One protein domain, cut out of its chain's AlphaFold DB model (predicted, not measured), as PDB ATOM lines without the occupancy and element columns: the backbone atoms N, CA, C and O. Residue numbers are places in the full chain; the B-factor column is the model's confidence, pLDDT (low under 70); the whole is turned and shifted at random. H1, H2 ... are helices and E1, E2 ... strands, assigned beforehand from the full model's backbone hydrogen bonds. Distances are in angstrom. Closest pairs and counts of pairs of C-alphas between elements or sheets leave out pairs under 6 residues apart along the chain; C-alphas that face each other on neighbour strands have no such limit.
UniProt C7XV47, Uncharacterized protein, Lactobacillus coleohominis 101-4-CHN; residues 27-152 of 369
ATOM      1  N   LYS A  27      21.563 -38.821 -60.691       77.94
ATOM      2  CA  LYS A  27      22.857 -39.405 -61.074       77.94
ATOM      3  C   LYS A  27      22.659 -40.861 -61.471       77.94
ATOM      4  O   LYS A  27      21.720 -41.505 -61.013       77.94
ATOM      5  N   ARG A  28      23.539 -41.398 -62.316       78.69
ATOM      6  CA  ARG A  28      23.590 -42.842 -62.573       78.69
ATOM      7  C   ARG A  28      24.645 -43.481 -61.681       78.69
ATOM      8  O   ARG A  28      25.793 -43.053 -61.687       78.69
ATOM      9  N   VAL A  29      24.249 -44.505 -60.934       73.25
ATOM     10  CA  VAL A  29      25.133 -45.321 -60.097       73.25
ATOM     11  C   VAL A  29      24.778 -46.781 -60.356       73.25
ATOM     12  O   VAL A  29      23.616 -47.156 -60.236       73.25
ATOM     13  N   ASN A  30      25.761 -47.589 -60.768       71.38
ATOM     14  CA  ASN A  30      25.571 -48.998 -61.147       71.38
ATOM     15  C   ASN A  30      24.405 -49.212 -62.143       71.38
ATOM     16  O   ASN A  30      23.601 -50.122 -61.988       71.38
ATOM     17  N   GLY A  31      24.266 -48.327 -63.138       75.81
ATOM     18  CA  GLY A  31      23.196 -48.391 -64.146       75.81
ATOM     19  C   GLY A  31      21.836 -47.832 -63.702       75.81
ATOM     20  O   GLY A  31      20.989 -47.547 -64.552       75.81
ATOM     21  N   GLN A  32      21.638 -47.568 -62.409       79.94
ATOM     22  CA  GLN A  32      20.378 -47.077 -61.856       79.94
ATOM     23  C   GLN A  32      20.371 -45.553 -61.689       79.94
ATOM     24  O   GLN A  32      21.374 -44.950 -61.305       79.94
ATOM     25  N   LYS A  33      19.220 -44.919 -61.952       86.75
ATOM     26  CA  LYS A  33      18.992 -43.513 -61.590       86.75
ATOM     27  C   LYS A  33      18.809 -43.402 -60.075       86.75
ATOM     28  O   LYS A  33      17.864 -43.971 -59.527       86.75
ATOM     29  N   VAL A  34      19.693 -42.649 -59.435       86.81
ATOM     30  CA  VAL A  34      19.634 -42.289 -58.018       86.81
ATOM     31  C   VAL A  34      19.346 -40.801 -57.887       86.81
ATOM     32  O   VAL A  34      19.901 -39.973 -58.613       86.81
ATOM     33  N   TYR A  35      18.483 -40.464 -56.940       88.00
ATOM     34  CA  TYR A  35      18.095 -39.094 -56.652       88.00
ATOM     35  C   TYR A  35      18.614 -38.716 -55.276       88.00
ATOM     36  O   TYR A  35      18.532 -39.497 -54.322       88.00
ATOM     37  N   LYS A  36      19.165 -37.507 -55.179       84.06
ATOM     38  CA  LYS A  36      19.581 -36.949 -53.895       84.06
ATOM     39  C   LYS A  36      18.345 -36.691 -53.037       84.06
ATOM     40  O   LYS A  36      17.302 -36.273 -53.543       84.06
ATOM     41  N   THR A  37      18.487 -36.903 -51.739       87.00
ATOM     42  CA  THR A  37      17.474 -36.551 -50.745       87.00
ATOM     43  C   THR A  37      18.030 -35.487 -49.807       87.00
ATOM     44  O   THR A  37      19.220 -35.508 -49.488       87.00
ATOM     45  N   GLN A  38      17.177 -34.597 -49.325       88.00
ATOM     46  CA  GLN A  38      17.484 -33.674 -48.239       88.00
ATOM     47  C   GLN A  38      16.706 -34.114 -47.002       88.00
ATOM     48  O   GLN A  38      15.520 -34.402 -47.102       88.00
ATOM     49  N   ILE A  39      17.378 -34.201 -45.856       87.06
ATOM     50  CA  ILE A  39      16.746 -34.561 -44.583       87.06
ATOM     51  C   ILE A  39      16.408 -33.277 -43.833       87.06
ATOM     52  O   ILE A  39      17.265 -32.407 -43.678       87.06
ATOM     53  N   GLU A  40      15.166 -33.167 -43.380       84.31
ATOM     54  CA  GLU A  40      14.705 -32.075 -42.530       84.31
ATOM     55  C   GLU A  40      15.344 -32.179 -41.138       84.31
ATOM     56  O   GLU A  40      15.515 -33.268 -40.580       84.31
ATOM     57  N   ASN A  41      15.674 -31.031 -40.544       63.66
ATOM     58  CA  ASN A  41      16.136 -30.984 -39.162       63.66
ATOM     59  C   ASN A  41      14.969 -31.315 -38.222       63.66
ATOM     60  O   ASN A  41      13.974 -30.599 -38.185       63.66
ATOM     61  N   GLY A  42      15.096 -32.386 -37.439       60.09
ATOM     62  CA  GLY A  42      14.047 -32.784 -36.500       60.09
ATOM     63  C   GLY A  42      14.111 -34.262 -36.154       60.09
ATOM     64  O   GLY A  42      13.272 -35.044 -36.584       60.09
ATOM     65  N   ILE A  43      15.119 -34.645 -35.374       67.06
ATOM     66  CA  ILE A  43      15.268 -36.014 -34.874       67.06
ATOM     67  C   ILE A  43      14.280 -36.192 -33.725       67.06
ATOM     68  O   ILE A  43      14.475 -35.623 -32.651       67.06
ATOM     69  N   LYS A  44      13.223 -36.974 -33.953       78.12
ATOM     70  CA  LYS A  44      12.325 -37.431 -32.889       78.12
ATOM     71  C   LYS A  44      12.580 -38.915 -32.652       78.12
ATOM     72  O   LYS A  44      12.452 -39.679 -33.615       78.12
ATOM     73  N   PRO A  45      12.967 -39.326 -31.437       80.00
ATOM     74  CA  PRO A  45      13.017 -40.739 -31.140       80.00
ATOM     75  C   PRO A  45      11.595 -41.304 -31.092       80.00
ATOM     76  O   PRO A  45      10.651 -40.595 -30.729       80.00
ATOM     77  N   VAL A  46      11.442 -42.549 -31.525       80.69
ATOM     78  CA  VAL A  46      10.165 -43.259 -31.567       80.69
ATOM     79  C   VAL A  46      10.412 -44.724 -31.236       80.69
ATOM     80  O   VAL A  46      11.302 -45.347 -31.812       80.69
ATOM     81  N   ALA A  47       9.570 -45.295 -30.380       73.50
ATOM     82  CA  ALA A  47       9.620 -46.711 -30.063       73.50
ATOM     83  C   ALA A  47       9.303 -47.573 -31.296       73.50
ATOM     84  O   ALA A  47       8.281 -47.390 -31.963       73.50
ATOM     85  N   GLY A  48      10.180 -48.529 -31.593       68.88
ATOM     86  CA  GLY A  48       9.941 -49.565 -32.585       68.88
ATOM     87  C   GLY A  48       8.895 -50.585 -32.115       68.88
ATOM     88  O   GLY A  48       8.701 -50.807 -30.914       68.88
ATOM     89  N   THR A  49       8.217 -51.212 -33.074       68.06
ATOM     90  CA  THR A  49       7.152 -52.200 -32.843       68.06
ATOM     91  C   THR A  49       7.421 -53.507 -33.599       68.06
ATOM     92  O   THR A  49       8.324 -53.596 -34.438       68.06
ATOM     93  N   GLY A  50       6.660 -54.561 -33.286       70.56
ATOM     94  CA  GLY A  50       6.785 -55.873 -33.931       70.56
ATOM     95  C   GLY A  50       8.194 -56.470 -33.810       70.56
ATOM     96  O   GLY A  50       8.764 -56.537 -32.724       70.56
ATOM     97  N   LYS A  51       8.783 -56.873 -34.947       65.06
ATOM     98  CA  LYS A  51      10.155 -57.423 -35.008       65.06
ATOM     99  C   LYS A  51      11.240 -56.384 -34.671       65.06
ATOM    100  O   LYS A  51      12.389 -56.750 -34.425       65.06
ATOM    101  N   CYS A  52      10.908 -55.090 -34.640       65.50
ATOM    102  CA  CYS A  52      11.837 -54.019 -34.299       65.50
ATOM    103  C   CYS A  52      11.614 -53.525 -32.863       65.50
ATOM    104  O   CYS A  52      11.119 -52.434 -32.623       65.50
ATOM    105  N   ASN A  53      12.006 -54.328 -31.875       66.81
ATOM    106  CA  ASN A  53      11.917 -53.954 -30.460       66.81
ATOM    107  C   ASN A  53      13.125 -53.103 -30.030       66.81
ATOM    108  O   ASN A  53      14.013 -53.603 -29.349       66.81
ATOM    109  N   ARG A  54      13.195 -51.842 -30.472       73.75
ATOM    110  CA  ARG A  54      14.255 -50.867 -30.131       73.75
ATOM    111  C   ARG A  54      13.819 -49.443 -30.480       73.75
ATOM    112  O   ARG A  54      12.866 -49.268 -31.229       73.75
ATOM    113  N   GLU A  55      14.511 -48.428 -29.972       79.44
ATOM    114  CA  GLU A  55      14.238 -47.032 -30.348       79.44
ATOM    115  C   GLU A  55      14.752 -46.704 -31.747       79.44
ATOM    116  O   GLU A  55      15.875 -47.043 -32.122       79.44
ATOM    117  N   LEU A  56      13.922 -45.989 -32.491       85.00
ATOM    118  CA  LEU A  56      14.158 -45.545 -33.851       85.00
ATOM    119  C   LEU A  56      14.271 -44.027 -33.888       85.00
ATOM    120  O   LEU A  56      13.761 -43.311 -33.032       85.00
ATOM    121  N   ILE A  57      14.909 -43.516 -34.929       87.06
ATOM    122  CA  ILE A  57      14.915 -42.093 -35.244       87.06
ATOM    123  C   ILE A  57      13.944 -41.873 -36.388       87.06
ATOM    124  O   ILE A  57      14.171 -42.367 -37.495       87.06
ATOM    125  N   ARG A  58      12.894 -41.086 -36.146       89.25
ATOM    126  CA  ARG A  58      12.052 -40.593 -37.231       89.25
ATOM    127  C   ARG A  58      12.834 -39.569 -38.046       89.25
ATOM    128  O   ARG A  58      13.356 -38.599 -37.499       89.25
ATOM    129  N   ILE A  59      12.866 -39.777 -39.354       88.81
ATOM    130  CA  ILE A  59      13.404 -38.848 -40.341       88.81
ATOM    131  C   ILE A  59      12.284 -38.368 -41.258       88.81
ATOM    132  O   ILE A  59      11.339 -39.098 -41.561       88.81
ATOM    133  N   LYS A  60      12.405 -37.126 -41.715       91.19
ATOM    134  CA  LYS A  60      11.595 -36.554 -42.788       91.19
ATOM    135  C   LYS A  60      12.526 -35.939 -43.810       91.19
ATOM    136  O   LYS A  60      13.645 -35.553 -43.470       91.19
ATOM    137  N   GLY A  61      12.087 -35.865 -45.053       91.56
ATOM    138  CA  GLY A  61      12.911 -35.284 -46.090       91.56
ATOM    139  C   GLY A  61      12.188 -35.056 -47.398       91.56
ATOM    140  O   GLY A  61      11.032 -35.443 -47.588       91.56
ATOM    141  N   THR A  62      12.921 -34.438 -48.313       91.88
ATOM    142  CA  THR A  62      12.476 -34.111 -49.663       91.88
ATOM    143  C   THR A  62      13.433 -34.680 -50.703       91.88
ATOM    144  O   THR A  62      14.601 -34.980 -50.433       91.88
ATOM    145  N   THR A  63      12.938 -34.879 -51.918       90.38
ATOM    146  CA  THR A  63      13.715 -35.365 -53.057       90.38
ATOM    147  C   THR A  63      13.029 -35.003 -54.370       90.38
ATOM    148  O   THR A  63      11.824 -34.792 -54.415       90.38
ATOM    149  N   SER A  64      13.799 -34.970 -55.457       89.94
ATOM    150  CA  SER A  64      13.285 -34.826 -56.824       89.94
ATOM    151  C   SER A  64      12.924 -36.165 -57.475       89.94
ATOM    152  O   SER A  64      12.617 -36.209 -58.666       89.94
ATOM    153  N   ALA A  65      13.003 -37.272 -56.731       90.69
ATOM    154  CA  ALA A  65      12.570 -38.570 -57.228       90.69
ATOM    155  C   ALA A  65      11.051 -38.587 -57.488       90.69
ATOM    156  O   ALA A  65      10.298 -38.012 -56.700       90.69
ATOM    157  N   PRO A  66      10.587 -39.292 -58.535       91.81
ATOM    158  CA  PRO A  66       9.163 -39.527 -58.745       91.81
ATOM    159  C   PRO A  66       8.509 -40.262 -57.567       91.81
ATOM    160  O   PRO A  66       9.158 -41.057 -56.877       91.81
ATOM    161  N   SER A  67       7.202 -40.060 -57.388       92.62
ATOM    162  CA  SER A  67       6.403 -40.834 -56.433       92.62
ATOM    163  C   SER A  67       6.562 -42.345 -56.666       92.62
ATOM    164  O   SER A  67       6.715 -42.813 -57.795       92.62
ATOM    165  N   GLY A  68       6.579 -43.119 -55.579       90.69
ATOM    166  CA  GLY A  68       6.793 -44.570 -55.600       90.69
ATOM    167  C   GLY A  68       8.263 -45.014 -55.592       90.69
ATOM    168  O   GLY A  68       8.533 -46.191 -55.337       90.69
ATOM    169  N   TYR A  69       9.223 -44.101 -55.796       92.38
ATOM    170  CA  TYR A  69      10.634 -44.383 -55.508       92.38
ATOM    171  C   TYR A  69      10.824 -44.650 -54.015       92.38
ATOM    172  O   TYR A  69      10.075 -44.152 -53.181       92.38
ATOM    173  N   LYS A  70      11.833 -45.443 -53.668       92.12
ATOM    174  CA  LYS A  70      12.110 -45.880 -52.301       92.12
ATOM    175  C   LYS A  70      13.367 -45.214 -51.762       92.12
ATOM    176  O   LYS A  70      14.359 -45.103 -52.483       92.12
ATOM    177  N   VAL A  71      13.334 -44.805 -50.499       90.50
ATOM    178  CA  VAL A  71      14.477 -44.191 -49.819       90.50
ATOM    179  C   VAL A  71      15.326 -45.263 -49.139       90.50
ATOM    180  O   VAL A  71      14.809 -46.143 -48.455       90.50
ATOM    181  N   VAL A  72      16.640 -45.179 -49.321       87.94
ATOM    182  CA  VAL A  72      17.638 -46.026 -48.657       87.94
ATOM    183  C   VAL A  72      18.656 -45.164 -47.922       87.94
ATOM    184  O   VAL A  72      18.954 -44.047 -48.349       87.94
ATOM    185  N   ALA A  73      19.219 -45.700 -46.840       86.69
ATOM    186  CA  ALA A  73      20.320 -45.090 -46.113       86.69
ATOM    187  C   ALA A  73      21.546 -46.002 -46.182       86.69
ATOM    188  O   ALA A  73      21.476 -47.207 -45.952       86.69
ATOM    189  N   ILE A  74      22.703 -45.432 -46.488       81.69
ATOM    190  CA  ILE A  74      23.976 -46.155 -46.475       81.69
ATOM    191  C   ILE A  74      24.842 -45.501 -45.410       81.69
ATOM    192  O   ILE A  74      25.147 -44.311 -45.513       81.69
ATOM    193  N   SER A  75      25.228 -46.244 -44.371       79.81
ATOM    194  CA  SER A  75      26.125 -45.694 -43.357       79.81
ATOM    195  C   SER A  75      27.480 -45.373 -43.980       79.81
ATOM    196  O   SER A  75      27.933 -46.019 -44.932       79.81
ATOM    197  N   ASN A  76      28.187 -44.395 -43.422       75.94
ATOM    198  CA  ASN A  76      29.517 -44.069 -43.923       75.94
ATOM    199  C   ASN A  76      30.507 -45.238 -43.748       75.94
ATOM    200  O   ASN A  76      31.388 -45.419 -44.589       75.94
ATOM    201  N   THR A  77      30.288 -46.090 -42.738       67.94
ATOM    202  CA  THR A  77      31.011 -47.359 -42.527       67.94
ATOM    203  C   THR A  77      30.749 -48.398 -43.621       67.94
ATOM    204  O   THR A  77      31.485 -49.366 -43.735       67.94
ATOM    205  N   GLY A  78      29.764 -48.171 -44.495       58.78
ATOM    206  CA  GLY A  78      29.459 -49.041 -45.625       58.78
ATOM    207  C   GLY A  78      28.488 -50.173 -45.308       58.78
ATOM    208  O   GLY A  78      28.449 -51.163 -46.018       58.78
ATOM    209  N   GLN A  79      27.679 -50.052 -44.269       67.75
ATOM    210  CA  GLN A  79      26.590 -50.992 -44.052       67.75
ATOM    211  C   GLN A  79      25.282 -50.344 -44.499       67.75
ATOM    212  O   GLN A  79      24.997 -49.181 -44.185       67.75
ATOM    213  N   HIS A  80      24.481 -51.089 -45.259       64.75
ATOM    214  CA  HIS A  80      23.136 -50.649 -45.602       64.75
ATOM    215  C   HIS A  80      22.335 -50.493 -44.315       64.75
ATOM    216  O   HIS A  80      22.190 -51.430 -43.535       64.75
ATOM    217  N   SER A  81      21.840 -49.285 -44.081       67.81
ATOM    218  CA  SER A  81      20.863 -49.031 -43.035       67.81
ATOM    219  C   SER A  81      19.501 -49.031 -43.686       67.81
ATOM    220  O   SER A  81      19.229 -48.281 -44.626       67.81
ATOM    221  N   ARG A  82      18.631 -49.905 -43.201       71.38
ATOM    222  CA  ARG A  82      17.248 -49.883 -43.637       71.38
ATOM    223  C   ARG A  82      16.611 -48.563 -43.203       71.38
ATOM    224  O   ARG A  82      16.815 -48.140 -42.068       71.38
ATOM    225  N   VAL A  83      15.841 -47.949 -44.098       82.69
ATOM    226  CA  VAL A  83      14.899 -46.892 -43.726       82.69
ATOM    227  C   VAL A  83      13.499 -47.492 -43.777       82.69
ATOM    228  O   VAL A  83      13.024 -47.866 -44.852       82.69
ATOM    229  N   GLY A  84      12.889 -47.646 -42.607       81.62
ATOM    230  CA  GLY A  84      11.552 -48.200 -42.435       81.62
ATOM    231  C   GLY A  84      10.470 -47.182 -42.765       81.62
ATOM    232  O   GLY A  84      10.590 -46.023 -42.377       81.62
ATOM    233  N   GLU A  85       9.423 -47.603 -43.471       84.31
ATOM    234  CA  GLU A  85       8.197 -46.808 -43.660       84.31
ATOM    235  C   GLU A  85       7.468 -46.564 -42.331       84.31
ATOM    236  O   GLU A  85       6.920 -45.490 -42.102       84.31
ATOM    237  N   ASP A  86       7.550 -47.537 -41.428       82.38
ATOM    238  CA  ASP A  86       6.898 -47.557 -40.127       82.38
ATOM    239  C   ASP A  86       7.878 -47.983 -39.017       82.38
ATOM    240  O   ASP A  86       9.069 -48.235 -39.243       82.38
ATOM    241  N   THR A  87       7.355 -48.087 -37.797       77.50
ATOM    242  CA  THR A  87       8.112 -48.500 -36.612       77.50
ATOM    243  C   THR A  87       8.410 -50.001 -36.566       77.50
ATOM    244  O   THR A  87       9.213 -50.425 -35.736       77.50
ATOM    245  N   THR A  88       7.835 -50.808 -37.465       77.88
ATOM    246  CA  THR A  88       8.190 -52.230 -37.622       77.88
ATOM    247  C   THR A  88       9.482 -52.404 -38.411       77.88
ATOM    248  O   THR A  88      10.118 -53.459 -38.347       77.88
ATOM    249  N   MET A  89       9.878 -51.374 -39.171       80.31
ATOM    250  CA  MET A  89      11.014 -51.404 -40.083       80.31
ATOM    251  C   MET A  89      10.908 -52.546 -41.110       80.31
ATOM    252  O   MET A  89      11.939 -53.030 -41.565       80.31
ATOM    253  N   GLN A  90       9.700 -53.005 -41.474       76.44
ATOM    254  CA  GLN A  90       9.482 -54.112 -42.424       76.44
ATOM    255  C   GLN A  90       9.279 -53.676 -43.873       76.44
ATOM    256  O   GLN A  90       9.476 -54.489 -44.776       76.44
ATOM    257  N   ASN A  91       8.968 -52.403 -44.111       75.56
ATOM    258  CA  ASN A  91       8.769 -51.837 -45.442       75.56
ATOM    259  C   ASN A  91       9.760 -50.706 -45.714       75.56
ATOM    260  O   ASN A  91      10.263 -50.075 -44.790       75.56
ATOM    261  N   ASN A  92      10.099 -50.485 -46.985       84.12
ATOM    262  CA  ASN A  92      10.951 -49.357 -47.363       84.12
ATOM    263  C   ASN A  92      10.099 -48.099 -47.487       84.12
ATOM    264  O   ASN A  92       9.053 -48.142 -48.130       84.12
ATOM    265  N   VAL A  93      10.609 -46.978 -46.987       90.19
ATOM    266  CA  VAL A  93       9.984 -45.664 -47.175       90.19
ATOM    267  C   VAL A  93       9.790 -45.359 -48.653       90.19
ATOM    268  O   VAL A  93      10.755 -45.397 -49.421       90.19
ATOM    269  N   LYS A  94       8.568 -44.993 -49.039       92.50
ATOM    270  CA  LYS A  94       8.249 -44.505 -50.383       92.50
ATOM    271  C   LYS A  94       8.233 -42.980 -50.419       92.50
ATOM    272  O   LYS A  94       7.853 -42.315 -49.460       92.50
ATOM    273  N   VAL A  95       8.631 -42.436 -51.560       92.81
ATOM    274  CA  VAL A  95       8.475 -41.024 -51.897       92.81
ATOM    275  C   VAL A  95       7.035 -40.796 -52.345       92.81
ATOM    276  O   VAL A  95       6.525 -41.538 -53.190       92.81
ATOM    277  N   LYS A  96       6.402 -39.757 -51.806       94.38
ATOM    278  CA  LYS A  96       5.097 -39.256 -52.231       94.38
ATOM    279  C   LYS A  96       5.206 -37.747 -52.419       94.38
ATOM    280  O   LYS A  96       5.564 -37.034 -51.486       94.38
ATOM    281  N   ASP A  97       4.973 -37.292 -53.644       92.19
ATOM    282  CA  ASP A  97       4.954 -35.876 -54.031       92.19
ATOM    283  C   ASP A  97       6.238 -35.136 -53.621       92.19
ATOM    284  O   ASP A  97       6.227 -34.069 -53.007       92.19
ATOM    285  N   GLY A  98       7.379 -35.772 -53.907       90.31
ATOM    286  CA  GLY A  98       8.711 -35.251 -53.592       90.31
ATOM    287  C   GLY A  98       9.067 -35.243 -52.101       90.31
ATOM    288  O   GLY A  98      10.125 -34.737 -51.734       90.31
ATOM    289  N   LYS A  99       8.224 -35.810 -51.231       93.56
ATOM    290  CA  LYS A  99       8.430 -35.887 -49.780       93.56
ATOM    291  C   LYS A  99       8.494 -37.332 -49.306       93.56
ATOM    292  O   LYS A  99       8.009 -38.249 -49.967       93.56
ATOM    293  N   PHE A 100       9.092 -37.536 -48.140       92.12
ATOM    294  CA  PHE A 100       9.081 -38.821 -47.456       92.12
ATOM    295  C   PHE A 100       9.206 -38.655 -45.941       92.12
ATOM    296  O   PHE A 100       9.769 -37.681 -45.438       92.12
ATOM    297  N   ALA A 101       8.714 -39.650 -45.211       91.88
ATOM    298  CA  ALA A 101       8.941 -39.812 -43.785       91.88
ATOM    299  C   ALA A 101       9.240 -41.281 -43.502       91.88
ATOM    300  O   ALA A 101       8.677 -42.163 -44.143       91.88
ATOM    301  N   GLY A 102      10.129 -41.537 -42.556       90.56
ATOM    302  CA  GLY A 102      10.473 -42.896 -42.184       90.56
ATOM    303  C   GLY A 102      11.291 -42.970 -40.922       90.56
ATOM    304  O   GLY A 102      11.407 -41.994 -40.183       90.56
ATOM    305  N   TYR A 103      11.874 -44.137 -40.706       89.19
ATOM    306  CA  TYR A 103      12.535 -44.493 -39.466       89.19
ATOM    307  C   TYR A 103      13.894 -45.122 -39.761       89.19
ATOM    308  O   TYR A 103      14.042 -45.900 -40.701       89.19
ATOM    309  N   ILE A 104      14.899 -44.775 -38.965       87.38
ATOM    310  CA  ILE A 104      16.203 -45.443 -38.973       87.38
ATOM    311  C   ILE A 104      16.461 -46.044 -37.601       87.38
ATOM    312  O   ILE A 104      16.140 -45.439 -36.580       87.38
ATOM    313  N   ASP A 105      17.079 -47.217 -37.581       83.50
ATOM    314  CA  ASP A 105      17.578 -47.819 -36.354       83.50
ATOM    315  C   ASP A 105      19.024 -47.339 -36.114       83.50
ATOM    316  O   ASP A 105      19.932 -47.762 -36.842       83.50
ATOM    317  N   PRO A 106      19.265 -46.460 -35.122       80.69
ATOM    318  CA  PRO A 106      20.604 -45.955 -34.829       80.69
ATOM    319  C   PRO A 106      21.559 -47.054 -34.342       80.69
ATOM    320  O   PRO A 106      22.771 -46.914 -34.503       80.69
ATOM    321  N   ALA A 107      21.035 -48.142 -33.770       77.50
ATOM    322  CA  ALA A 107      21.815 -49.234 -33.201       77.50
ATOM    323  C   ALA A 107      22.094 -50.369 -34.201       77.50
ATOM    324  O   ALA A 107      22.927 -51.229 -33.914       77.50
ATOM    325  N   LYS A 108      21.459 -50.375 -35.387       78.12
ATOM    326  CA  LYS A 108      21.571 -51.473 -36.370       78.12
ATOM    327  C   LYS A 108      23.015 -51.800 -36.742       78.12
ATOM    328  O   LYS A 108      23.380 -52.969 -36.797       78.12
ATOM    329  N   ASN A 109      23.805 -50.757 -36.993       72.31
ATOM    330  CA  ASN A 109      25.193 -50.867 -37.456       72.31
ATOM    331  C   ASN A 109      26.211 -50.544 -36.354       72.31
ATOM    332  O   ASN A 109      27.411 -50.721 -36.543       72.31
ATOM    333  N   ASN A 110      25.746 -50.017 -35.221       76.62
ATOM    334  CA  ASN A 110      26.564 -49.759 -34.046       76.62
ATOM    335  C   ASN A 110      25.710 -49.976 -32.788       76.62
ATOM    336  O   ASN A 110      25.097 -49.025 -32.302       76.62
ATOM    337  N   PRO A 111      25.696 -51.197 -32.226       75.94
ATOM    338  CA  PRO A 111      24.928 -51.504 -31.020       75.94
ATOM    339  C   PRO A 111      25.306 -50.641 -29.807       75.94
ATOM    340  O   PRO A 111      24.535 -50.545 -28.860       75.94
ATOM    341  N   LYS A 112      26.483 -50.002 -29.824       77.12
ATOM    342  CA  LYS A 112      27.009 -49.165 -28.735       77.12
ATOM    343  C   LYS A 112      26.753 -47.667 -28.946       77.12
ATOM    344  O   LYS A 112      27.408 -46.848 -28.305       77.12
ATOM    345  N   VAL A 113      25.845 -47.301 -29.854       81.25
ATOM    346  CA  VAL A 113      25.462 -45.903 -30.095       81.25
ATOM    347  C   VAL A 113      24.958 -45.235 -28.808       81.25
ATOM    348  O   VAL A 113      24.147 -45.801 -28.074       81.25
ATOM    349  N   LYS A 114      25.432 -44.018 -28.534       83.19
ATOM    350  CA  LYS A 114      25.102 -43.240 -27.329       83.19
ATOM    351  C   LYS A 114      24.683 -41.808 -27.657       83.19
ATOM    352  O   LYS A 114      24.860 -41.322 -28.778       83.19
ATOM    353  N   LYS A 115      24.145 -41.101 -26.661       85.50
ATOM    354  CA  LYS A 115      23.838 -39.675 -26.793       85.50
ATOM    355  C   LYS A 115      25.103 -38.888 -27.147       85.50
ATOM    356  O   LYS A 115      26.175 -39.100 -26.588       85.50
ATOM    357  N   GLY A 116      24.960 -37.946 -28.071       85.62
ATOM    358  CA  GLY A 116      26.042 -37.125 -28.606       85.62
ATOM    359  C   GLY A 116      26.698 -37.701 -29.861       85.62
ATOM    360  O   GLY A 116      27.325 -36.932 -30.598       85.62
ATOM    361  N   ASP A 117      26.506 -38.991 -30.154       86.94
ATOM    362  CA  ASP A 117      27.078 -39.617 -31.344       86.94
ATOM    363  C   ASP A 117      26.536 -38.984 -32.630       86.94
ATOM    364  O   ASP A 117      25.381 -38.556 -32.734       86.94
ATOM    365  N   LYS A 118      27.406 -38.930 -33.641       88.06
ATOM    366  CA  LYS A 118      27.103 -38.398 -34.970       88.06
ATOM    367  C   LYS A 118      27.031 -39.546 -35.965       88.06
ATOM    368  O   LYS A 118      28.058 -40.044 -36.426       88.06
ATOM    369  N   LEU A 119      25.816 -39.935 -36.330       86.12
ATOM    370  CA  LEU A 119      25.575 -40.951 -37.343       86.12
ATOM    371  C   LEU A 119      25.670 -40.314 -38.729       86.12
ATOM    372  O   LEU A 119      24.974 -39.346 -39.032       86.12
ATOM    373  N   LYS A 120      26.559 -40.841 -39.568       86.88
ATOM    374  CA  LYS A 120      26.792 -40.338 -40.925       86.88
ATOM    375  C   LYS A 120      26.165 -41.287 -41.936       86.88
ATOM    376  O   LYS A 120      26.607 -42.434 -42.047       86.88
ATOM    377  N   TYR A 121      25.190 -40.792 -42.685       86.50
ATOM    378  CA  TYR A 121      24.462 -41.552 -43.695       86.50
ATOM    379  C   TYR A 121      24.484 -40.851 -45.046       86.50
ATOM    380  O   TYR A 121      24.486 -39.627 -45.132       86.50
ATOM    381  N   HIS A 122      24.444 -41.646 -46.104       86.25
ATOM    382  CA  HIS A 122      24.128 -41.204 -47.453       86.25
ATOM    383  C   HIS A 122      22.702 -41.653 -47.755       86.25
ATOM    384  O   HIS A 122      22.440 -42.857 -47.798       86.25
ATOM    385  N   PHE A 123      21.785 -40.700 -47.908       87.44
ATOM    386  CA  PHE A 123      20.379 -40.977 -48.197       87.44
ATOM    387  C   PHE A 123      20.088 -40.805 -49.686       87.44
ATOM    388  O   PHE A 123      20.507 -39.822 -50.302       87.44
ATOM    389  N   LEU A 124      19.389 -41.783 -50.260       87.50
ATOM    390  CA  LEU A 124      19.168 -41.911 -51.700       87.50
ATOM    391  C   LEU A 124      17.731 -42.322 -51.965       87.50
ATOM    392  O   LEU A 124      17.230 -43.207 -51.280       87.50
ATOM    393  N   ALA A 125      17.114 -41.774 -53.009       90.44
ATOM    394  CA  ALA A 125      15.858 -42.291 -53.542       90.44
ATOM    395  C   ALA A 125      16.104 -43.052 -54.854       90.44
ATOM    396  O   ALA A 125      16.758 -42.546 -55.773       90.44
ATOM    397  N   VAL A 126      15.601 -44.288 -54.932       89.38
ATOM    398  CA  VAL A 126      15.850 -45.246 -56.025       89.38
ATOM    399  C   VAL A 126      14.605 -46.072 -56.336       89.38
ATOM    400  O   VAL A 126      13.778 -46.310 -55.464       89.38
ATOM    401  N   LYS A 127      14.465 -46.549 -57.576       88.81
ATOM    402  CA  LYS A 127      13.307 -47.375 -57.965       88.81
ATOM    403  C   LYS A 127      13.365 -48.769 -57.323       88.81
ATOM    404  O   LYS A 127      12.390 -49.232 -56.738       88.81
ATOM    405  N   ASN A 128      14.548 -49.387 -57.359       84.94
ATOM    406  CA  ASN A 128      14.817 -50.732 -56.849       84.94
ATOM    407  C   ASN A 128      15.953 -50.683 -55.811       84.94
ATOM    408  O   ASN A 128      17.119 -50.642 -56.196       84.94
ATOM    409  N   PRO A 129      15.644 -50.686 -54.503       80.94
ATOM    410  CA  PRO A 129      16.642 -50.655 -53.428       80.94
ATOM    411  C   PRO A 129      17.642 -51.812 -53.427       80.94
ATOM    412  O   PRO A 129      18.777 -51.621 -53.007       80.94
ATOM    413  N   LYS A 130      17.215 -53.000 -53.879       78.00
ATOM    414  CA  LYS A 130      18.018 -54.234 -53.838       78.00
ATOM    415  C   LYS A 130      19.263 -54.168 -54.734       78.00
ATOM    416  O   LYS A 130      20.248 -54.833 -54.442       78.00
ATOM    417  N   ASP A 131      19.241 -53.323 -55.762       72.25
ATOM    418  CA  ASP A 131      20.295 -53.253 -56.783       72.25
ATOM    419  C   ASP A 131      21.387 -52.216 -56.444       72.25
ATOM    420  O   ASP A 131      22.405 -52.100 -57.137       72.25
ATOM    421  N   ILE A 132      21.206 -51.444 -55.365       74.44
ATOM    422  CA  ILE A 132      22.186 -50.448 -54.932       74.44
ATOM    423  C   ILE A 132      23.306 -51.131 -54.156       74.44
ATOM    424  O   ILE A 132      23.153 -51.488 -52.993       74.44
ATOM    425  N   LYS A 133      24.474 -51.245 -54.791       70.50
ATOM    426  CA  LYS A 133      25.700 -51.696 -54.127       70.50
ATOM    427  C   LYS A 133      26.259 -50.602 -53.224       70.50
ATOM    428  O   LYS A 133      26.468 -49.472 -53.663       70.50
ATOM    429  N   ASN A 134      26.628 -50.952 -51.999       70.62
ATOM    430  CA  ASN A 134      27.462 -50.095 -51.166       70.62
ATOM    431  C   ASN A 134      28.916 -50.082 -51.689       70.62
ATOM    432  O   ASN A 134      29.726 -50.948 -51.371       70.62
ATOM    433  N   ASN A 135      29.256 -49.087 -52.507       69.88
ATOM    434  CA  ASN A 135      30.617 -48.871 -52.999       69.88
ATOM    435  C   ASN A 135      30.994 -47.379 -52.977       69.88
ATOM    436  O   ASN A 135      30.149 -46.499 -52.788       69.88
ATOM    437  N   LYS A 136      32.286 -47.083 -53.174       69.56
ATOM    438  CA  LYS A 136      32.824 -45.710 -53.153       69.56
ATOM    439  C   LYS A 136      32.138 -44.793 -54.177       69.56
ATOM    440  O   LYS A 136      31.887 -43.635 -53.869       69.56
ATOM    441  N   SER A 137      31.771 -45.319 -55.348       67.69
ATOM    442  CA  SER A 137      31.050 -44.570 -56.390       67.69
ATOM    443  C   SER A 137      29.678 -44.081 -55.906       67.69
ATOM    444  O   SER A 137      29.345 -42.905 -56.052       67.69
ATOM    445  N   THR A 138      28.928 -44.945 -55.217       70.75
ATOM    446  CA  THR A 138      27.618 -44.614 -54.633       70.75
ATOM    447  C   THR A 138      27.734 -43.537 -53.555       70.75
ATOM    448  O   THR A 138      26.966 -42.578 -53.561       70.75
ATOM    449  N   LYS A 139      28.732 -43.651 -52.667       69.50
ATOM    450  CA  LYS A 139      28.982 -42.668 -51.599       69.50
ATOM    451  C   LYS A 139      29.453 -41.317 -52.144       69.50
ATOM    452  O   LYS A 139      28.994 -40.288 -51.679       69.50
ATOM    453  N   ASN A 140      30.324 -41.303 -53.152       68.62
ATOM    454  CA  ASN A 140      30.832 -40.061 -53.752       68.62
ATOM    455  C   ASN A 140      29.769 -39.316 -54.570       68.62
ATOM    456  O   ASN A 140      29.881 -38.114 -54.815       68.62
ATOM    457  N   ALA A 141      28.740 -40.021 -55.037       65.81
ATOM    458  CA  ALA A 141      27.697 -39.412 -55.839       65.81
ATOM    459  C   ALA A 141      26.739 -38.537 -54.998       65.81
ATOM    460  O   ALA A 141      26.110 -37.634 -55.569       65.81
ATOM    461  N   ILE A 142      26.654 -38.735 -53.676       74.50
ATOM    462  CA  ILE A 142      25.684 -38.071 -52.796       74.50
ATOM    463  C   ILE A 142      26.355 -37.471 -51.554       74.50
ATOM    464  O   ILE A 142      27.376 -37.943 -51.075       74.50
ATOM    465  N   ASN A 143      25.779 -36.380 -51.049       73.56
ATOM    466  CA  ASN A 143      26.283 -35.715 -49.856       73.56
ATOM    467  C   ASN A 143      25.965 -36.545 -48.609       73.56
ATOM    468  O   ASN A 143      24.867 -37.079 -48.461       73.56
ATOM    469  N   THR A 144      26.907 -36.578 -47.672       84.06
ATOM    470  CA  THR A 144      26.679 -37.172 -46.357       84.06
ATOM    471  C   THR A 144      25.763 -36.285 -45.521       84.06
ATOM    472  O   THR A 144      26.041 -35.107 -45.310       84.06
ATOM    473  N   THR A 145      24.712 -36.876 -44.967       86.38
ATOM    474  CA  THR A 145      23.900 -36.294 -43.902       86.38
ATOM    475  C   THR A 145      24.431 -36.766 -42.554       86.38
ATOM    476  O   THR A 145      24.667 -37.957 -42.345       86.38
ATOM    477  N   THR A 146      24.609 -35.831 -41.623       87.56
ATOM    478  CA  THR A 146      24.978 -36.147 -40.239       87.56
ATOM    479  C   THR A 146      23.764 -35.985 -39.335       87.56
ATOM    480  O   THR A 146      23.179 -34.910 -39.269       87.56
ATOM    481  N   ILE A 147      23.416 -37.046 -38.618       85.50
ATOM    482  CA  ILE A 147      22.321 -37.112 -37.652       85.50
ATOM    483  C   ILE A 147      22.948 -37.188 -36.257       85.50
ATOM    484  O   ILE A 147      23.683 -38.129 -35.959       85.50
ATOM    485  N   LYS A 148      22.698 -36.186 -35.407       85.69
ATOM    486  CA  LYS A 148      23.181 -36.175 -34.017       85.69
ATOM    487  C   LYS A 148      22.173 -36.876 -33.108       85.69
ATOM    488  O   LYS A 148      21.033 -36.435 -32.996       85.69
ATOM    489  N   VAL A 149      22.597 -37.931 -32.425       85.06
ATOM    490  CA  VAL A 149      21.755 -38.649 -31.464       85.06
ATOM    491  C   VAL A 149      21.630 -37.800 -30.196       85.06
ATOM    492  O   VAL A 149      22.597 -37.617 -29.466       85.06
ATOM    493  N   ASN A 150      20.447 -37.242 -29.936       83.50
ATOM    494  CA  ASN A 150      20.209 -36.352 -28.786       83.50
ATOM    495  C   ASN A 150      19.522 -37.050 -27.595       83.50
ATOM    496  O   ASN A 150      19.169 -36.393 -26.618       83.50
ATOM    497  N   PHE A 151      19.366 -38.371 -27.655       80.12
ATOM    498  CA  PHE A 151      18.741 -39.208 -26.628       80.12
ATOM    499  C   PHE A 151      19.641 -40.406 -26.295       80.12
ATOM    500  O   PHE A 151      20.590 -40.679 -27.021       80.12
ATOM    501  N   GLU A 152      19.356 -41.105 -25.197       82.50
ATOM    502  CA  GLU A 152      20.006 -42.374 -24.838       82.50
ATOM    503  C   GLU A 152      19.173 -43.541 -25.395       82.50
ATOM    504  O   GLU A 152      18.116 -43.831 -24.823       82.50
TER     505      GLU A 152
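AT A GLANCE: This is residues 27 to 152 of the 369 residues of an uncharacterized protein of Lactobacillus coleohominis 101-4-CHN (UniProt C7XV47). One strongly twisted, branched sheet forks from the long strand E2 into two wings, E4 with E3 and E6 in one and E7 with E5 and E8 in the other. The edge strand E1 folds back on E2 as a hairpin at one end, with the small helix H1 near it, and two long links join the wings to each other, residues 76 to 98 running from E5 to E6 and residues 105 to 117 from E6 to E7. The printed part has 126 residues, with one named helix and eight named strands in the order E1 E2 E3 E4 E5 E6 E7 H1 E8, and its neighbour strands are antiparallel. The class is mostly strand, though under half of the residues are in named elements. The whole is compact, with a radius of gyration of the C-alphas of 13.5 A and spans of 39 by 28 by 26 A.

IN THESE COORDINATES: In the sheet, E4 is residues 55 to 63, 25.5 A from first to last C-alpha, E7 is residues 118 to 126, 24.8 A, and E2 is residues 32 to 39, 21.6 A. E5 is residues 70 to 75, 16.6 A, and E6 is residues 99 to 104, 16.4 A. E8 is residues 144 to 148, E3 residues 44 to 47 and E1 residues 27 to 29. H1 is residues 136 to 141. E1 begins at C-alpha 27 (22.857, -39.405, -61.074), and E8 ends at C-alpha 148 (23.181, -36.175, -34.017).

HOW THE PARTS SIT: E1, beside residues 32 to 34, and E4, beside 37 to 39, lie on one side of E2, and E7 on the other side. N 38 and O 62 of E2 and E4 are 2.8 A apart, and N 35 and O 125 of E2 and E7 are 2.9 A apart, both within hydrogen-bond range. In the hairpin of E1 and E2, N 34 and O 27 are 2.8 A apart. E2 and E3 lie on one side of E4, E6 on the other side; N 46 and O 56 in the hairpin of E3 and E4 are 2.9 A apart, and N 59 and O 102 of E4 and E6 are 2.8 A apart, both within hydrogen-bond range. E2 and E8 lie on one side of E7, E5 on the other, with N 72 and O 124 of E5 and E7 at 2.8 A and N 119 and O 147 of E7 and E8 at 2.8 A. E3 and E8 are apart. H1 is on the sheet at a height over the sheet of 4.9 A, over none of its strands; its closest C-alphas to E1 are those of Val 29 and Thr 138, 6.0 A. In H1 every O i to N i+4 pair is within hydrogen-bond range.

THE WHOLE: The two C-alphas farthest apart, those of Gly 31 and Glu 152, are 39.9 A apart. The printed part has no cut. The links E5 to E6, 23 residues, and E6 to E7, 13 residues, are long. Residues 73 to 74 of E5 pair antiparallel with residues 80 to 81. The mean pLDDT of the printed part is 81.0, and 19 residues are under 70, among them 77 to 81 and 139 to 141.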